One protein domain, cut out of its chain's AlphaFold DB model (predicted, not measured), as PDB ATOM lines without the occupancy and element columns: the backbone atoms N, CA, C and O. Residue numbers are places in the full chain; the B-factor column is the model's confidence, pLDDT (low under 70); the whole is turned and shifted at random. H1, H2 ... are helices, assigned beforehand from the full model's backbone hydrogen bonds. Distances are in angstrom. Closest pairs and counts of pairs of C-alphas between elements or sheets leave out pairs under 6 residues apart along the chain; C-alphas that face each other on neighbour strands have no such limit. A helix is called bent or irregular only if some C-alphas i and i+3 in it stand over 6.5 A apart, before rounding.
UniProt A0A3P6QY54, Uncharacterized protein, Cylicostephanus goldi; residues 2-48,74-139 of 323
ATOM      1  N   LEU A   2      -4.785  20.716 -18.769       78.62
ATOM      2  CA  LEU A   2      -3.856  21.868 -18.693       78.62
ATOM      3  C   LEU A   2      -4.365  23.108 -17.925       78.62
ATOM      4  O   LEU A   2      -3.594  24.024 -17.661       78.62
ATOM      5  N   LYS A   3      -5.644  23.163 -17.533       82.75
ATOM      6  CA  LYS A   3      -6.229  24.352 -16.879       82.75
ATOM      7  C   LYS A   3      -5.430  24.857 -15.653       82.75
ATOM      8  O   LYS A   3      -5.255  26.068 -15.558       82.75
ATOM      9  N   PRO A   4      -4.908  23.992 -14.756       89.25
ATOM     10  CA  PRO A   4      -4.158  24.443 -13.581       89.25
ATOM     11  C   PRO A   4      -2.775  25.036 -13.884       89.25
ATOM     12  O   PRO A   4      -2.270  25.793 -13.063       89.25
ATOM     13  N   ILE A   5      -2.154  24.707 -15.028       93.62
ATOM     14  CA  ILE A   5      -0.783  25.148 -15.340       93.62
ATOM     15  C   ILE A   5      -0.735  26.506 -16.050       93.62
ATOM     16  O   ILE A   5       0.283  27.187 -15.980       93.62
ATOM     17  N   TYR A   6      -1.828  26.945 -16.688       93.44
ATOM     18  CA  TYR A   6      -1.837  28.217 -17.426       93.44
ATOM     19  C   TYR A   6      -1.359  29.418 -16.603       93.44
ATOM     20  O   TYR A   6      -0.479  30.120 -17.098       93.44
ATOM     21  N   PRO A   7      -1.820  29.641 -15.353       95.38
ATOM     22  CA  PRO A   7      -1.341  30.759 -14.543       95.38
ATOM     23  C   PRO A   7       0.182  30.789 -14.357       95.38
ATOM     24  O   PRO A   7       0.758  31.867 -14.234       95.38
ATOM     25  N   CYS A   8       0.850  29.629 -14.363       96.00
ATOM     26  CA  CYS A   8       2.304  29.550 -14.233       96.00
ATOM     27  C   CYS A   8       3.023  30.168 -15.437       96.00
ATOM     28  O   CYS A   8       4.035  30.829 -15.240       96.00
ATOM     29  N   PHE A   9       2.492  30.030 -16.657       96.31
ATOM     30  CA  PHE A   9       3.099  30.641 -17.845       96.31
ATOM     31  C   PHE A   9       3.003  32.170 -17.824       96.31
ATOM     32  O   PHE A   9       3.984  32.834 -18.134       96.31
ATOM     33  N   PHE A  10       1.875  32.738 -17.385       96.69
ATOM     34  CA  PHE A  10       1.738  34.195 -17.225       96.69
ATOM     35  C   PHE A  10       2.686  34.747 -16.151       96.69
ATOM     36  O   PHE A  10       3.292  35.800 -16.332       96.69
ATOM     37  N   LYS A  11       2.853  34.019 -15.042       95.88
ATOM     38  CA  LYS A  11       3.810  34.391 -13.989       95.88
ATOM     39  C   LYS A  11       5.258  34.267 -14.461       95.88
ATOM     40  O   LYS A  11       6.052  35.152 -14.176       95.88
ATOM     41  N   LEU A  12       5.589  33.212 -15.204       96.31
ATOM     42  CA  LEU A  12       6.918  33.038 -15.787       96.31
ATOM     43  C   LEU A  12       7.236  34.155 -16.786       96.31
ATOM     44  O   LEU A  12       8.316  34.729 -16.718       96.31
ATOM     45  N   ALA A  13       6.280  34.514 -17.646       95.44
ATOM     46  CA  ALA A  13       6.382  35.675 -18.526       95.44
ATOM     47  C   ALA A  13       6.742  36.942 -17.742       95.44
ATOM     48  O   ALA A  13       7.709  37.613 -18.081       95.44
ATOM     49  N   ARG A  14       6.026  37.226 -16.646       95.38
ATOM     50  CA  ARG A  14       6.351  38.359 -15.773       95.38
ATOM     51  C   ARG A  14       7.775  38.290 -15.228       95.38
ATOM     52  O   ARG A  14       8.472  39.293 -15.299       95.38
ATOM     53  N   CYS A  15       8.213  37.134 -14.730       93.88
ATOM     54  CA  CYS A  15       9.583  36.978 -14.241       93.88
ATOM     55  C   CYS A  15      10.611  37.314 -15.331       93.88
ATOM     56  O   CYS A  15      11.583  38.002 -15.046       93.88
ATOM     57  N   LEU A  16      10.379  36.877 -16.574       92.56
ATOM     58  CA  LEU A  16      11.262  37.165 -17.709       92.56
ATOM     59  C   LEU A  16      11.274  38.656 -18.074       92.56
ATOM     60  O   LEU A  16      12.334  39.199 -18.372       92.56
ATOM     61  N   LEU A  17      10.129  39.340 -17.995       91.31
ATOM     62  CA  LEU A  17      10.067  40.796 -18.163       91.31
ATOM     63  C   LEU A  17      10.857  41.523 -17.066       91.31
ATOM     64  O   LEU A  17      11.622  42.448 -17.346       91.31
ATOM     65  N   GLU A  18      10.705  41.063 -15.825       92.50
ATOM     66  CA  GLU A  18      11.332  41.618 -14.627       92.50
ATOM     67  C   GLU A  18      12.847  41.372 -14.549       92.50
ATOM     68  O   GLU A  18      13.505  42.028 -13.742       92.50
ATOM     69  N   ILE A  19      13.440  40.528 -15.408       91.25
ATOM     70  CA  ILE A  19      14.907  40.398 -15.531       91.25
ATOM     71  C   ILE A  19      15.554  41.751 -15.869       91.25
ATOM     72  O   ILE A  19      16.668  42.029 -15.430       91.25
ATOM     73  N   ASN A  20      14.841  42.625 -16.586       88.12
ATOM     74  CA  ASN A  20      15.339  43.949 -16.964       88.12
ATOM     75  C   ASN A  20      15.339  44.964 -15.806       88.12
ATOM     76  O   ASN A  20      15.893  46.052 -15.961       88.12
ATOM     77  N   LEU A  21      14.745  44.641 -14.648       90.88
ATOM     78  CA  LEU A  21      14.805  45.499 -13.462       90.88
ATOM     79  C   LEU A  21      16.224  45.535 -12.893       90.88
ATOM     80  O   LEU A  21      16.853  44.497 -12.704       90.88
ATOM     81  N   GLU A  22      16.680  46.718 -12.486       88.19
ATOM     82  CA  GLU A  22      17.991  46.887 -11.842       88.19
ATOM     83  C   GLU A  22      18.154  46.005 -10.594       88.19
ATOM     84  O   GLU A  22      19.203  45.404 -10.371       88.19
ATOM     85  N   GLN A  23      17.081  45.836  -9.816       90.56
ATOM     86  CA  GLN A  23      17.071  44.951  -8.647       90.56
ATOM     87  C   GLN A  23      17.295  43.477  -9.027       90.56
ATOM     88  O   GLN A  23      18.004  42.766  -8.318       90.56
ATOM     89  N   SER A  24      16.742  43.032 -10.159       89.94
ATOM     90  CA  SER A  24      16.922  41.673 -10.682       89.94
ATOM     91  C   SER A  24      18.323  41.475 -11.258       89.94
ATOM     92  O   SER A  24      18.953  40.451 -10.998       89.94
ATOM     93  N   LYS A  25      18.856  42.475 -11.976       88.25
ATOM     94  CA  LYS A  25      20.215  42.439 -12.539       88.25
ATOM     95  C   LYS A  25      21.288  42.234 -11.472       88.25
ATOM     96  O   LYS A  25      22.246  41.500 -11.704       88.25
ATOM     97  N   ILE A  26      21.121  42.810 -10.279       91.50
ATOM     98  CA  ILE A  26      22.070  42.642  -9.163       91.50
ATOM     99  C   ILE A  26      22.151  41.182  -8.686       91.50
ATOM    100  O   ILE A  26      23.219  40.746  -8.250       91.50
ATOM    101  N   LEU A  27      21.060  40.417  -8.800       92.44
ATOM    102  CA  LEU A  27      21.020  38.995  -8.433       92.44
ATOM    103  C   LEU A  27      21.710  38.098  -9.469       92.44
ATOM    104  O   LEU A  27      22.063  36.960  -9.159       92.44
ATOM    105  N   ILE A  28      21.923  38.603 -10.686       91.25
ATOM    106  CA  ILE A  28      22.629  37.893 -11.749       91.25
ATOM    107  C   ILE A  28      24.139  37.975 -11.500       91.25
ATOM    108  O   ILE A  28      24.681  39.027 -11.130       91.25
ATOM    109  N   HIS A  29      24.825  36.847 -11.716       91.62
ATOM    110  CA  HIS A  29      26.269  36.743 -11.540       91.62
ATOM    111  C   HIS A  29      27.003  37.792 -12.405       91.62
ATOM    112  O   HIS A  29      26.682  37.927 -13.590       91.62
ATOM    113  N   PRO A  30      28.005  38.516 -11.864       90.56
ATOM    114  CA  PRO A  30      28.656  39.623 -12.572       90.56
ATOM    115  C   PRO A  30      29.232  39.261 -13.947       90.56
ATOM    116  O   PRO A  30      29.263  40.113 -14.825       90.56
ATOM    117  N   SER A  31      29.651  38.007 -14.157       89.25
ATOM    118  CA  SER A  31      30.233  37.566 -15.434       89.25
ATOM    119  C   SER A  31      29.240  37.488 -16.598       89.25
ATOM    120  O   SER A  31      29.679  37.486 -17.739       89.25
ATOM    121  N   ILE A  32      27.934  37.386 -16.327       89.94
ATOM    122  CA  ILE A  32      26.888  37.278 -17.362       89.94
ATOM    123  C   ILE A  32      25.923  38.471 -17.352       89.94
ATOM    124  O   ILE A  32      25.176  38.656 -18.304       89.94
ATOM    125  N   ARG A  33      25.937  39.286 -16.290       89.38
ATOM    126  CA  ARG A  33      24.949  40.340 -16.018       89.38
ATOM    127  C   ARG A  33      24.719  41.300 -17.182       89.38
ATOM    128  O   ARG A  33      23.574  41.475 -17.581       89.38
ATOM    129  N   GLU A  34      25.780  41.918 -17.692       85.25
ATOM    130  CA  GLU A  34      25.663  42.959 -18.723       85.25
ATOM    131  C   GLU A  34      25.198  42.374 -20.062       85.25
ATOM    132  O   GLU A  34      24.366  42.955 -20.748       85.25
ATOM    133  N   GLY A  35      25.668  41.170 -20.399       87.56
ATOM    134  CA  GLY A  35      25.387  40.542 -21.684       87.56
ATOM    135  C   GLY A  35      24.121  39.685 -21.733       87.56
ATOM    136  O   GLY A  35      23.775  39.228 -22.816       87.56
ATOM    137  N   LEU A  36      23.434  39.418 -20.617       89.75
ATOM    138  CA  LEU A  36      22.314  38.463 -20.599       89.75
ATOM    139  C   LEU A  36      21.079  38.971 -21.357       89.75
ATOM    140  O   LEU A  36      20.395  38.194 -22.017       89.75
ATOM    141  N   THR A  37      20.779  40.264 -21.238       88.81
ATOM    142  CA  THR A  37      19.574  40.892 -21.812       88.81
ATOM    143  C   THR A  37      19.842  41.627 -23.120       88.81
ATOM    144  O   THR A  37      18.952  42.287 -23.653       88.81
ATOM    145  N   GLU A  38      21.074  41.563 -23.621       91.31
ATOM    146  CA  GLU A  38      21.424  42.126 -24.916       91.31
ATOM    147  C   GLU A  38      20.762  41.349 -26.058       91.31
ATOM    148  O   GLU A  38      20.343  40.197 -25.925       91.31
ATOM    149  N   MET A  39      20.689  41.996 -27.216       90.88
ATOM    150  CA  MET A  39      20.147  41.396 -28.423       90.88
ATOM    151  C   MET A  39      20.997  40.197 -28.871       90.88
ATOM    152  O   MET A  39      22.232  40.234 -28.845       90.88
ATOM    153  N   VAL A  40      20.322  39.128 -29.287       90.94
ATOM    154  CA  VAL A  40      20.945  37.971 -29.942       90.94
ATOM    155  C   VAL A  40      21.129  38.250 -31.434       90.94
ATOM    156  O   VAL A  40      20.344  38.980 -32.041       90.94
ATOM    157  N   GLU A  41      22.146  37.646 -32.049       87.00
ATOM    158  CA  GLU A  41      22.466  37.892 -33.463       87.00
ATOM    159  C   GLU A  41      21.305  37.504 -34.393       87.00
ATOM    160  O   GLU A  41      21.006  38.211 -35.352       87.00
ATOM    161  N   SER A  42      20.579  36.430 -34.074       86.50
ATOM    162  CA  SER A  42      19.399  36.012 -34.837       86.50
ATOM    163  C   SER A  42      18.294  37.077 -34.851       86.50
ATOM    164  O   SER A  42      17.670  37.279 -35.892       86.50
ATOM    165  N   GLU A  43      18.083  37.800 -33.748       89.12
ATOM    166  CA  GLU A  43      17.108  38.896 -33.671       89.12
ATOM    167  C   GLU A  43      17.596  40.118 -34.455       89.12
ATOM    168  O   GLU A  43      16.829  40.707 -35.220       89.12
ATOM    169  N   LYS A  44      18.894  40.443 -34.367       89.25
ATOM    170  CA  LYS A  44      19.511  41.512 -35.172       89.25
ATOM    171  C   LYS A  44      19.284  41.265 -36.670       89.25
ATOM    172  O   LYS A  44      18.837  42.164 -37.383       89.25
ATOM    173  N   GLN A  45      19.496  40.033 -37.137       87.00
ATOM    174  CA  GLN A  45      19.238  39.636 -38.527       87.00
ATOM    175  C   GLN A  45      17.747  39.708 -38.897       87.00
ATOM    176  O   GLN A  45      17.396  40.191 -39.975       87.00
ATOM    177  N   GLN A  46      16.843  39.288 -38.005       86.25
ATOM    178  CA  GLN A  46      15.398  39.405 -38.236       86.25
ATOM    179  C   GLN A  46      14.925  40.856 -38.358       86.25
ATOM    180  O   GLN A  46      13.946  41.117 -39.066       86.25
ATOM    181  N   ILE A  47      15.581  41.790 -37.668       86.81
ATOM    182  CA  ILE A  47      15.286  43.219 -37.773       86.81
ATOM    183  C   ILE A  47      15.699  43.728 -39.157       86.81
ATOM    184  O   ILE A  47      14.845  44.270 -39.847       86.81
ATOM    185  N   TYR A  48      16.927  43.463 -39.620       82.12
ATOM    186  CA  TYR A  48      17.374  43.895 -40.955       82.12
ATOM    187  C   TYR A  48      16.590  43.259 -42.110       82.12
ATOM    188  O   TYR A  48      16.237  43.934 -43.076       82.12
ATOM    189  N   ALA A  74      26.904  34.150 -24.234       90.25
ATOM    190  CA  ALA A  74      26.120  33.928 -25.444       90.25
ATOM    191  C   ALA A  74      25.131  32.760 -25.286       90.25
ATOM    192  O   ALA A  74      23.980  32.875 -25.709       90.25
ATOM    193  N   VAL A  75      25.549  31.666 -24.638       91.12
ATOM    194  CA  VAL A  75      24.676  30.509 -24.363       91.12
ATOM    195  C   VAL A  75      23.521  30.900 -23.438       91.12
ATOM    196  O   VAL A  75      22.365  30.610 -23.748       91.12
ATOM    197  N   GLU A  76      23.805  31.599 -22.337       92.81
ATOM    198  CA  GLU A  76      22.778  32.039 -21.385       92.81
ATOM    199  C   GLU A  76      21.836  33.093 -21.997       92.81
ATOM    200  O   GLU A  76      20.618  33.017 -21.820       92.81
ATOM    201  N   ARG A  77      22.367  34.039 -22.786       93.50
ATOM    202  CA  ARG A  77      21.569  35.024 -23.540       93.50
ATOM    203  C   ARG A  77      20.609  34.330 -24.503       93.50
ATOM    204  O   ARG A  77      19.421  34.657 -24.528       93.50
ATOM    205  N   GLN A  78      21.103  33.351 -25.265       93.62
ATOM    206  CA  GLN A  78      20.275  32.579 -26.188       93.62
ATOM    207  C   GLN A  78      19.198  31.785 -25.440       93.62
ATOM    208  O   GLN A  78      18.041  31.787 -25.853       93.62
ATOM    209  N   TYR A  79      19.541  31.173 -24.305       93.81
ATOM    210  CA  TYR A  79      18.579  30.451 -23.474       93.81
ATOM    211  C   TYR A  79      17.444  31.355 -22.972       93.81
ATOM    212  O   TYR A  79      16.273  30.991 -23.088       93.81
ATOM    213  N   VAL A  80      17.762  32.545 -22.447       93.50
ATOM    214  CA  VAL A  80      16.749  33.508 -21.978       93.50
ATOM    215  C   VAL A  80      15.870  33.990 -23.132       93.50
ATOM    216  O   VAL A  80      14.647  34.062 -22.977       93.50
ATOM    217  N   HIS A  81      16.468  34.280 -24.291       93.06
ATOM    218  CA  HIS A  81      15.739  34.654 -25.500       93.06
ATOM    219  C   HIS A  81      14.743  33.560 -25.922       93.06
ATOM    220  O   HIS A  81      13.547  33.831 -26.070       93.06
ATOM    221  N   ASP A  82      15.207  32.315 -26.042       94.31
ATOM    222  CA  ASP A  82      14.381  31.182 -26.467       94.31
ATOM    223  C   ASP A  82      13.279  30.885 -25.452       94.31
ATOM    224  O   ASP A  82      12.131  30.644 -25.821       94.31
ATOM    225  N   LEU A  83      13.594  30.953 -24.157       95.31
ATOM    226  CA  LEU A  83      12.611  30.767 -23.097       95.31
ATOM    227  C   LEU A  83      11.502  31.823 -23.178       95.31
ATOM    228  O   LEU A  83      10.323  31.480 -23.067       95.31
ATOM    229  N   ASN A  84      11.857  33.087 -23.420       93.50
ATOM    230  CA  ASN A  84      10.888  34.160 -23.613       93.50
ATOM    231  C   ASN A  84      10.003  33.906 -24.842       93.50
ATOM    232  O   ASN A  84       8.775  33.960 -24.742       93.50
ATOM    233  N   GLU A  85      10.594  33.532 -25.979       94.31
ATOM    234  CA  GLU A  85       9.838  33.198 -27.188       94.31
ATOM    235  C   GLU A  85       8.868  32.029 -26.969       94.31
ATOM    236  O   GLU A  85       7.699  32.101 -27.375       94.31
ATOM    237  N   GLN A  86       9.311  30.965 -26.297       95.69
ATOM    238  CA  GLN A  86       8.478  29.796 -26.026       95.69
ATOM    239  C   GLN A  86       7.330  30.122 -25.075       95.69
ATOM    240  O   GLN A  86       6.193  29.720 -25.329       95.69
ATOM    241  N   VAL A  87       7.578  30.887 -24.010       96.56
ATOM    242  CA  VAL A  87       6.525  31.285 -23.064       96.56
ATOM    243  C   VAL A  87       5.454  32.124 -23.760       96.56
ATOM    244  O   VAL A  87       4.264  31.821 -23.629       96.56
ATOM    245  N   VAL A  88       5.855  33.121 -24.554       95.69
ATOM    246  CA  VAL A  88       4.922  33.941 -25.343       95.69
ATOM    247  C   VAL A  88       4.137  33.067 -26.324       95.69
ATOM    248  O   VAL A  88       2.913  33.181 -26.415       95.69
ATOM    249  N   THR A  89       4.808  32.135 -27.004       96.12
ATOM    250  CA  THR A  89       4.182  31.215 -27.964       96.12
ATOM    251  C   THR A  89       3.171  30.280 -27.300       96.12
ATOM    252  O   THR A  89       2.086  30.058 -27.845       96.12
ATOM    253  N   ILE A  90       3.476  29.752 -26.112       96.38
ATOM    254  CA  ILE A  90       2.564  28.898 -25.340       96.38
ATOM    255  C   ILE A  90       1.323  29.689 -24.927       96.38
ATOM    256  O   ILE A  90       0.208  29.199 -25.117       96.38
ATOM    257  N   ILE A  91       1.492  30.910 -24.408       96.81
ATOM    258  CA  ILE A  91       0.373  31.781 -24.021       96.81
ATOM    259  C   ILE A  91      -0.496  32.097 -25.243       96.81
ATOM    260  O   ILE A  91      -1.708  31.879 -25.205       96.81
ATOM    261  N   GLY A  92       0.114  32.532 -26.348       96.50
ATOM    262  CA  GLY A  92      -0.588  32.825 -27.597       96.50
ATOM    263  C   GLY A  92      -1.349  31.614 -28.144       96.50
ATOM    264  O   GLY A  92      -2.529  31.699 -28.487       96.50
ATOM    265  N   THR A  93      -0.721  30.438 -28.149       95.88
ATOM    266  CA  THR A  93      -1.359  29.186 -28.585       95.88
ATOM    267  C   THR A  93      -2.513  28.791 -27.663       95.88
ATOM    268  O   THR A  93      -3.567  28.359 -28.129       95.88
ATOM    269  N   ALA A  94      -2.353  28.960 -26.351       95.69
ATOM    270  CA  ALA A  94      -3.402  28.658 -25.387       95.69
ATOM    271  C   ALA A  94      -4.629  29.558 -25.582       95.69
ATOM    272  O   ALA A  94      -5.756  29.064 -25.558       95.69
ATOM    273  N   VAL A  95      -4.414  30.853 -25.824       96.38
ATOM    274  CA  VAL A  95      -5.493  31.818 -26.058       96.38
ATOM    275  C   VAL A  95      -6.213  31.543 -27.376       96.38
ATOM    276  O   VAL A  95      -7.440  31.517 -27.397       96.38
ATOM    277  N   THR A  96      -5.484  31.252 -28.455       96.25
ATOM    278  CA  THR A  96      -6.099  30.959 -29.763       96.25
ATOM    279  C   THR A  96      -6.872  29.638 -29.779       96.25
ATOM    280  O   THR A  96      -7.947  29.555 -30.370       96.25
ATOM    281  N   LYS A  97      -6.355  28.586 -29.128       95.88
ATOM    282  CA  LYS A  97      -6.990  27.254 -29.118       95.88
ATOM    283  C   LYS A  97      -8.083  27.114 -28.065       95.88
ATOM    284  O   LYS A  97      -9.038  26.370 -28.282       95.88
ATOM    285  N   PHE A  98      -7.954  27.800 -26.931       95.62
ATOM    286  CA  PHE A  98      -8.848  27.637 -25.784       95.62
ATOM    287  C   PHE A  98      -9.290  28.978 -25.166       95.62
ATOM    288  O   PHE A  98      -9.223  29.127 -23.941       95.62
ATOM    289  N   PRO A  99      -9.814  29.939 -25.953       95.75
ATOM    290  CA  PRO A  99     -10.108  31.289 -25.464       95.75
ATOM    291  C   PRO A  99     -11.087  31.271 -24.286       95.75
ATOM    292  O   PRO A  99     -10.817  31.849 -23.237       95.75
ATOM    293  N   LYS A 100     -12.173  30.493 -24.387       94.00
ATOM    294  CA  LYS A 100     -13.163  30.351 -23.306       94.00
ATOM    295  C   LYS A 100     -12.569  29.787 -22.015       94.00
ATOM    296  O   LYS A 100     -13.053  30.108 -20.938       94.00
ATOM    297  N   ILE A 101     -11.539  28.942 -22.091       94.62
ATOM    298  CA  ILE A 101     -10.888  28.397 -20.890       94.62
ATOM    299  C   ILE A 101      -9.990  29.459 -20.261       94.62
ATOM    300  O   ILE A 101     -10.037  29.626 -19.047       94.62
ATOM    301  N   ILE A 102      -9.201  30.169 -21.073       96.25
ATOM    302  CA  ILE A 102      -8.257  31.182 -20.591       96.25
ATOM    303  C   ILE A 102      -8.991  32.384 -19.995       96.25
ATOM    304  O   ILE A 102      -8.717  32.757 -18.858       96.25
ATOM    305  N   PHE A 103      -9.978  32.940 -20.698       96.38
ATOM    306  CA  PHE A 103     -10.703  34.126 -20.233       96.38
ATOM    307  C   PHE A 103     -11.679  33.859 -19.074       96.38
ATOM    308  O   PHE A 103     -12.179  34.799 -18.462       96.38
ATOM    309  N   THR A 104     -11.894  32.588 -18.713       94.56
ATOM    310  CA  THR A 104     -12.640  32.183 -17.506       94.56
ATOM    311  C   THR A 104     -11.731  31.716 -16.366       94.56
ATOM    312  O   THR A 104     -12.223  31.215 -15.349       94.56
ATOM    313  N   LEU A 105     -10.405  31.845 -16.504       95.00
ATOM    314  CA  LEU A 105      -9.491  31.560 -15.402       95.00
ATOM    315  C   LEU A 105      -9.744  32.523 -14.229       95.00
ATOM    316  O   LEU A 105      -9.967  33.720 -14.442       95.00
ATOM    317  N   PRO A 106      -9.659  32.032 -12.978       93.06
ATOM    318  CA  PRO A 106      -9.612  32.907 -11.817       93.06
ATOM    319  C   PRO A 106      -8.468  33.910 -11.966       93.06
ATOM    320  O   PRO A 106      -7.379  33.540 -12.405       93.06
ATOM    321  N   LEU A 107      -8.713  35.164 -11.582       93.88
ATOM    322  CA  LEU A 107      -7.709  36.234 -11.603       93.88
ATOM    323  C   LEU A 107      -7.159  36.554 -13.004       93.88
ATOM    324  O   LEU A 107      -6.073  37.111 -13.122       93.88
ATOM    325  N   ILE A 108      -7.903  36.263 -14.081       95.88
ATOM    326  CA  ILE A 108      -7.444  36.539 -15.454       95.88
ATOM    327  C   ILE A 108      -6.956  37.981 -15.650       95.88
ATOM    328  O   ILE A 108      -5.944  38.188 -16.305       95.88
ATOM    329  N   LYS A 109      -7.594  38.974 -15.017       96.38
ATOM    330  CA  LYS A 109      -7.146  40.377 -15.062       96.38
ATOM    331  C   LYS A 109      -5.711  40.544 -14.540       96.38
ATOM    332  O   LYS A 109      -4.907  41.230 -15.155       96.38
ATOM    333  N   GLU A 110      -5.378  39.885 -13.434       96.56
ATOM    334  CA  GLU A 110      -4.034  39.909 -12.844       96.56
ATOM    335  C   GLU A 110      -3.030  39.143 -13.708       96.56
ATOM    336  O   GLU A 110      -1.893  39.582 -13.873       96.56
ATOM    337  N   LEU A 111      -3.457  38.026 -14.306       97.00
ATOM    338  CA  LEU A 111      -2.631  37.254 -15.234       97.00
ATOM    339  C   LEU A 111      -2.311  38.055 -16.499       97.00
ATOM    340  O   LEU A 111      -1.167  38.055 -16.932       97.00
ATOM    341  N   LEU A 112      -3.271  38.789 -17.066       97.38
ATOM    342  CA  LEU A 112      -3.014  39.677 -18.202       97.38
ATOM    343  C   LEU A 112      -2.031  40.792 -17.827       97.38
ATOM    344  O   LEU A 112      -1.083  41.043 -18.567       97.38
ATOM    345  N   ASN A 113      -2.183  41.391 -16.643       95.62
ATOM    346  CA  ASN A 113      -1.272  42.434 -16.163       95.62
ATOM    347  C   ASN A 113       0.172  41.934 -15.975       95.62
ATOM    348  O   ASN A 113       1.114  42.715 -16.097       95.62
ATOM    349  N   CYS A 114       0.374  40.631 -15.745       95.94
ATOM    350  CA  CYS A 114       1.708  40.025 -15.707       95.94
ATOM    351  C   CYS A 114       2.464  40.179 -17.044       95.94
ATOM    352  O   CYS A 114       3.687  40.253 -17.040       95.94
ATOM    353  N   LEU A 115       1.759  40.280 -18.176       95.81
ATOM    354  CA  LEU A 115       2.350  40.379 -19.522       95.81
ATOM    355  C   LEU A 115       2.691  41.810 -19.958       95.81
ATOM    356  O   LEU A 115       3.213  42.013 -21.052       95.81
ATOM    357  N   VAL A 116       2.333  42.791 -19.133       95.06
ATOM    358  CA  VAL A 116       2.580  44.226 -19.355       95.06
ATOM    359  C   VAL A 116       3.253  44.866 -18.138       95.06
ATOM    360  O   VAL A 116       3.378  46.082 -18.038       95.06
ATOM    361  N   SER A 117       3.699  44.043 -17.187       89.69
ATOM    362  CA  SER A 117       4.417  44.507 -16.003       89.69
ATOM    363  C   SER A 117       5.770  45.086 -16.413       89.69
ATOM    364  O   SER A 117       6.539  44.418 -17.099       89.69
ATOM    365  N   ASN A 118       6.067  46.310 -15.965       88.75
ATOM    366  CA  ASN A 118       7.328  47.008 -16.248       88.75
ATOM    367  C   ASN A 118       7.638  47.132 -17.751       88.75
ATOM    368  O   ASN A 118       8.794  47.034 -18.166       88.75
ATOM    369  N   LEU A 119       6.601  47.359 -18.564       91.25
ATOM    370  CA  LEU A 119       6.711  47.440 -20.018       91.25
ATOM    371  C   LEU A 119       7.740  48.483 -20.489       91.25
ATOM    372  O   LEU A 119       8.425  48.268 -21.486       91.25
ATOM    373  N   ASP A 120       7.921  49.566 -19.733       88.62
ATOM    374  CA  ASP A 120       8.887  50.634 -20.022       88.62
ATOM    375  C   ASP A 120      10.359  50.184 -19.944       88.62
ATOM    376  O   ASP A 120      11.235  50.850 -20.491       88.62
ATOM    377  N   LEU A 121      10.644  49.042 -19.309       87.38
ATOM    378  CA  LEU A 121      12.003  48.513 -19.143       87.38
ATOM    379  C   LEU A 121      12.391  47.475 -20.197       87.38
ATOM    380  O   LEU A 121      13.557  47.094 -20.280       87.38
ATOM    381  N   ILE A 122      11.435  46.998 -20.995       89.12
ATOM    382  CA  ILE A 122      11.728  46.045 -22.067       89.12
ATOM    383  C   ILE A 122      12.523  46.773 -23.165       89.12
ATOM    384  O   ILE A 122      12.100  47.855 -23.579       89.12
ATOM    385  N   PRO A 123      13.631  46.207 -23.676       90.50
ATOM    386  CA  PRO A 123      14.325  46.755 -24.839       90.50
ATOM    387  C   PRO A 123      13.441  46.774 -26.092       90.50
ATOM    388  O   PRO A 123      12.644  45.864 -26.318       90.50
ATOM    389  N   GLU A 124      13.616  47.776 -26.951       91.38
ATOM    390  CA  GLU A 124      12.776  48.013 -28.132       91.38
ATOM    391  C   GLU A 124      12.723  46.806 -29.081       91.38
ATOM    392  O   GLU A 124      11.655  46.464 -29.590       91.38
ATOM    393  N   PHE A 125      13.853  46.117 -29.275       89.06
ATOM    394  CA  PHE A 125      13.940  44.933 -30.137       89.06
ATOM    395  C   PHE A 125      13.065  43.769 -29.642       89.06
ATOM    396  O   PHE A 125      12.482  43.051 -30.449       89.06
ATOM    397  N   ASN A 126      12.869  43.639 -28.326       89.88
ATOM    398  CA  ASN A 126      12.050  42.578 -27.734       89.88
ATOM    399  C   ASN A 126      10.540  42.855 -27.814       89.88
ATOM    400  O   ASN A 126       9.737  41.931 -27.659       89.88
ATOM    401  N   LEU A 127      10.119  44.101 -28.060       91.88
ATOM    402  CA  LEU A 127       8.694  44.457 -28.122       91.88
ATOM    403  C   LEU A 127       7.976  43.749 -29.271       91.88
ATOM    404  O   LEU A 127       6.811  43.384 -29.140       91.88
ATOM    405  N   ARG A 128       8.679  43.498 -30.377       92.00
ATOM    406  CA  ARG A 128       8.144  42.847 -31.582       92.00
ATOM    407  C   ARG A 128       7.528  41.481 -31.287       92.00
ATOM    408  O   ARG A 128       6.410  41.179 -31.716       92.00
ATOM    409  N   LEU A 129       8.242  40.670 -30.503       92.06
ATOM    410  CA  LEU A 129       7.789  39.355 -30.060       92.06
ATOM    411  C   LEU A 129       6.460  39.465 -29.304       92.06
ATOM    412  O   LEU A 129       5.497  38.757 -29.619       92.06
ATOM    413  N   TRP A 130       6.392  40.388 -28.346       94.69
ATOM    414  CA  TRP A 130       5.205  40.616 -27.532       94.69
ATOM    415  C   TRP A 130       4.032  41.154 -28.344       94.69
ATOM    416  O   TRP A 130       2.934  40.612 -28.231       94.69
ATOM    417  N   ILE A 131       4.260  42.136 -29.216       95.12
ATOM    418  CA  ILE A 131       3.234  42.706 -30.095       95.12
ATOM    419  C   ILE A 131       2.617  41.603 -30.963       95.12
ATOM    420  O   ILE A 131       1.398  41.430 -30.969       95.12
ATOM    421  N   LYS A 132       3.443  40.824 -31.672       91.25
ATOM    422  CA  LYS A 132       2.975  39.865 -32.684       91.25
ATOM    423  C   LYS A 132       2.457  38.552 -32.111       91.25
ATOM    424  O   LYS A 132       1.415  38.074 -32.558       91.25
ATOM    425  N   LYS A 133       3.202  37.939 -31.188       91.56
ATOM    426  CA  LYS A 133       2.920  36.584 -30.684       91.56
ATOM    427  C   LYS A 133       2.221  36.584 -29.322       91.56
ATOM    428  O   LYS A 133       1.641  35.568 -28.952       91.56
ATOM    429  N   GLY A 134       2.255  37.699 -28.593       93.75
ATOM    430  CA  GLY A 134       1.621  37.846 -27.284       93.75
ATOM    431  C   GLY A 134       0.321  38.643 -27.350       93.75
ATOM    432  O   GLY A 134      -0.769  38.084 -27.472       93.75
ATOM    433  N   TRP A 135       0.435  39.966 -27.251       96.69
ATOM    434  CA  TRP A 135      -0.682  40.882 -27.039       96.69
ATOM    435  C   TRP A 135      -1.717  40.843 -28.159       96.69
ATOM    436  O   TRP A 135      -2.912  40.824 -27.864       96.69
ATOM    437  N   LYS A 136      -1.283  40.778 -29.429       96.06
ATOM    438  CA  LYS A 136      -2.202  40.685 -30.572       96.06
ATOM    439  C   LYS A 136      -3.164  39.509 -30.417       96.06
ATOM    440  O   LYS A 136      -4.371  39.699 -30.515       96.06
ATOM    441  N   LEU A 137      -2.640  38.315 -30.132       96.56
ATOM    442  CA  LEU A 137      -3.453  37.101 -30.023       96.56
ATOM    443  C   LEU A 137      -4.420  37.167 -28.837       96.56
ATOM    444  O   LEU A 137      -5.541  36.678 -28.936       96.56
ATOM    445  N   ILE A 138      -4.013  37.797 -27.734       97.38
ATOM    446  CA  ILE A 138      -4.874  37.992 -26.563       97.38
ATOM    447  C   ILE A 138      -6.090  38.845 -26.913       97.38
ATOM    448  O   ILE A 138      -7.214  38.476 -26.581       97.38
ATOM    449  N   LEU A 139      -5.871  39.974 -27.582       96.94
ATOM    450  CA  LEU A 139      -6.942  40.905 -27.927       96.94
ATOM    451  C   LEU A 139      -7.842  40.341 -29.030       96.94
ATOM    452  O   LEU A 139      -9.061  40.367 -28.893       96.94
TER     453      LEU A 139
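AT A GLANCE: This is residues 2 to 48 and 74 to 139 of the 323 residues of an uncharacterized protein of Cylicostephanus goldi (UniProt A0A3P6QY54). The long helix H4 is the spine of the model: H1 packs on one part of it and H7 packs nearly lengthwise on another, while H6 packs on H1. Short H5 lies where H4 ends; H2 and H3 lie well separated near its other end, joined by the long link of residues 28 to 40. The printed part has 113 residues with seven named helices, H1 to H7 in chain order, and no named strand, an all-helix class. It is compact, with a radius of gyration of the C-alphas of 14.6 A and spans of 43 by 32 by 24 A.

HOW THE PARTS SIT: H1, residues 6 to 18, is close to but not clearly touching H2, residues 22 to 27. H3, residues 41 to 48, is apart from both. H4, residues 74 to 97, touches H1 with its residues 80 to 91 alone, at a steep tilt of 38 degrees, opposite ways; the closest C-alphas, of Phe 9 and Val 87, are 6.3 A apart. H5, residues 99 to 102, is close to but not clearly touching H4. H6, residues 108 to 114, touches H1, closest at the C-alphas of Arg 14 and Cys 114, 4.9 A. H7, residues 124 to 139, touches residues 85 to 96 of H4 alone at a shallow tilt of 17 degrees, the same way, closest at the C-alphas of Val 88 and Gly 134, 5.5 A. Helix packing is mostly aligned, but only just: 2 of 3 pairs have a shallow tilt. Every O i to N i+4 pair is within hydrogen-bond range in H3, H4 and H6, against 8 of 9 in H1, 1 of 2 in H2 and 6 of 12 in H7; H5 is too short for such a pair.

IN THESE COORDINATES: H1 begins at C-alpha 6 (-1.837, 28.217, -17.426) and is 19.0 A long; H2, H3, H5 and H6 measure 9.1, 10.9, 5.2 and 9.8 A. H4 measures 34.0 A. H7, 21.0 A, ends at C-alpha 139 (-6.942, 40.905, -27.927); it has a kink of 42 degrees near residue 131 and is only just irregular, C-alphas 132 and 135 being 6.8 A apart.

THE WHOLE: The farthest C-alphas, of Ser 31 and Lys 100, are 44.7 A apart. Residues 49 to 73 are not printed, and C-alphas 48 and 74 are 20.4 A apart across this cut. Of the links printed whole, H2 to H3 is long. Mean pLDDT of the printed part is 92.5, and no printed residue is under 70.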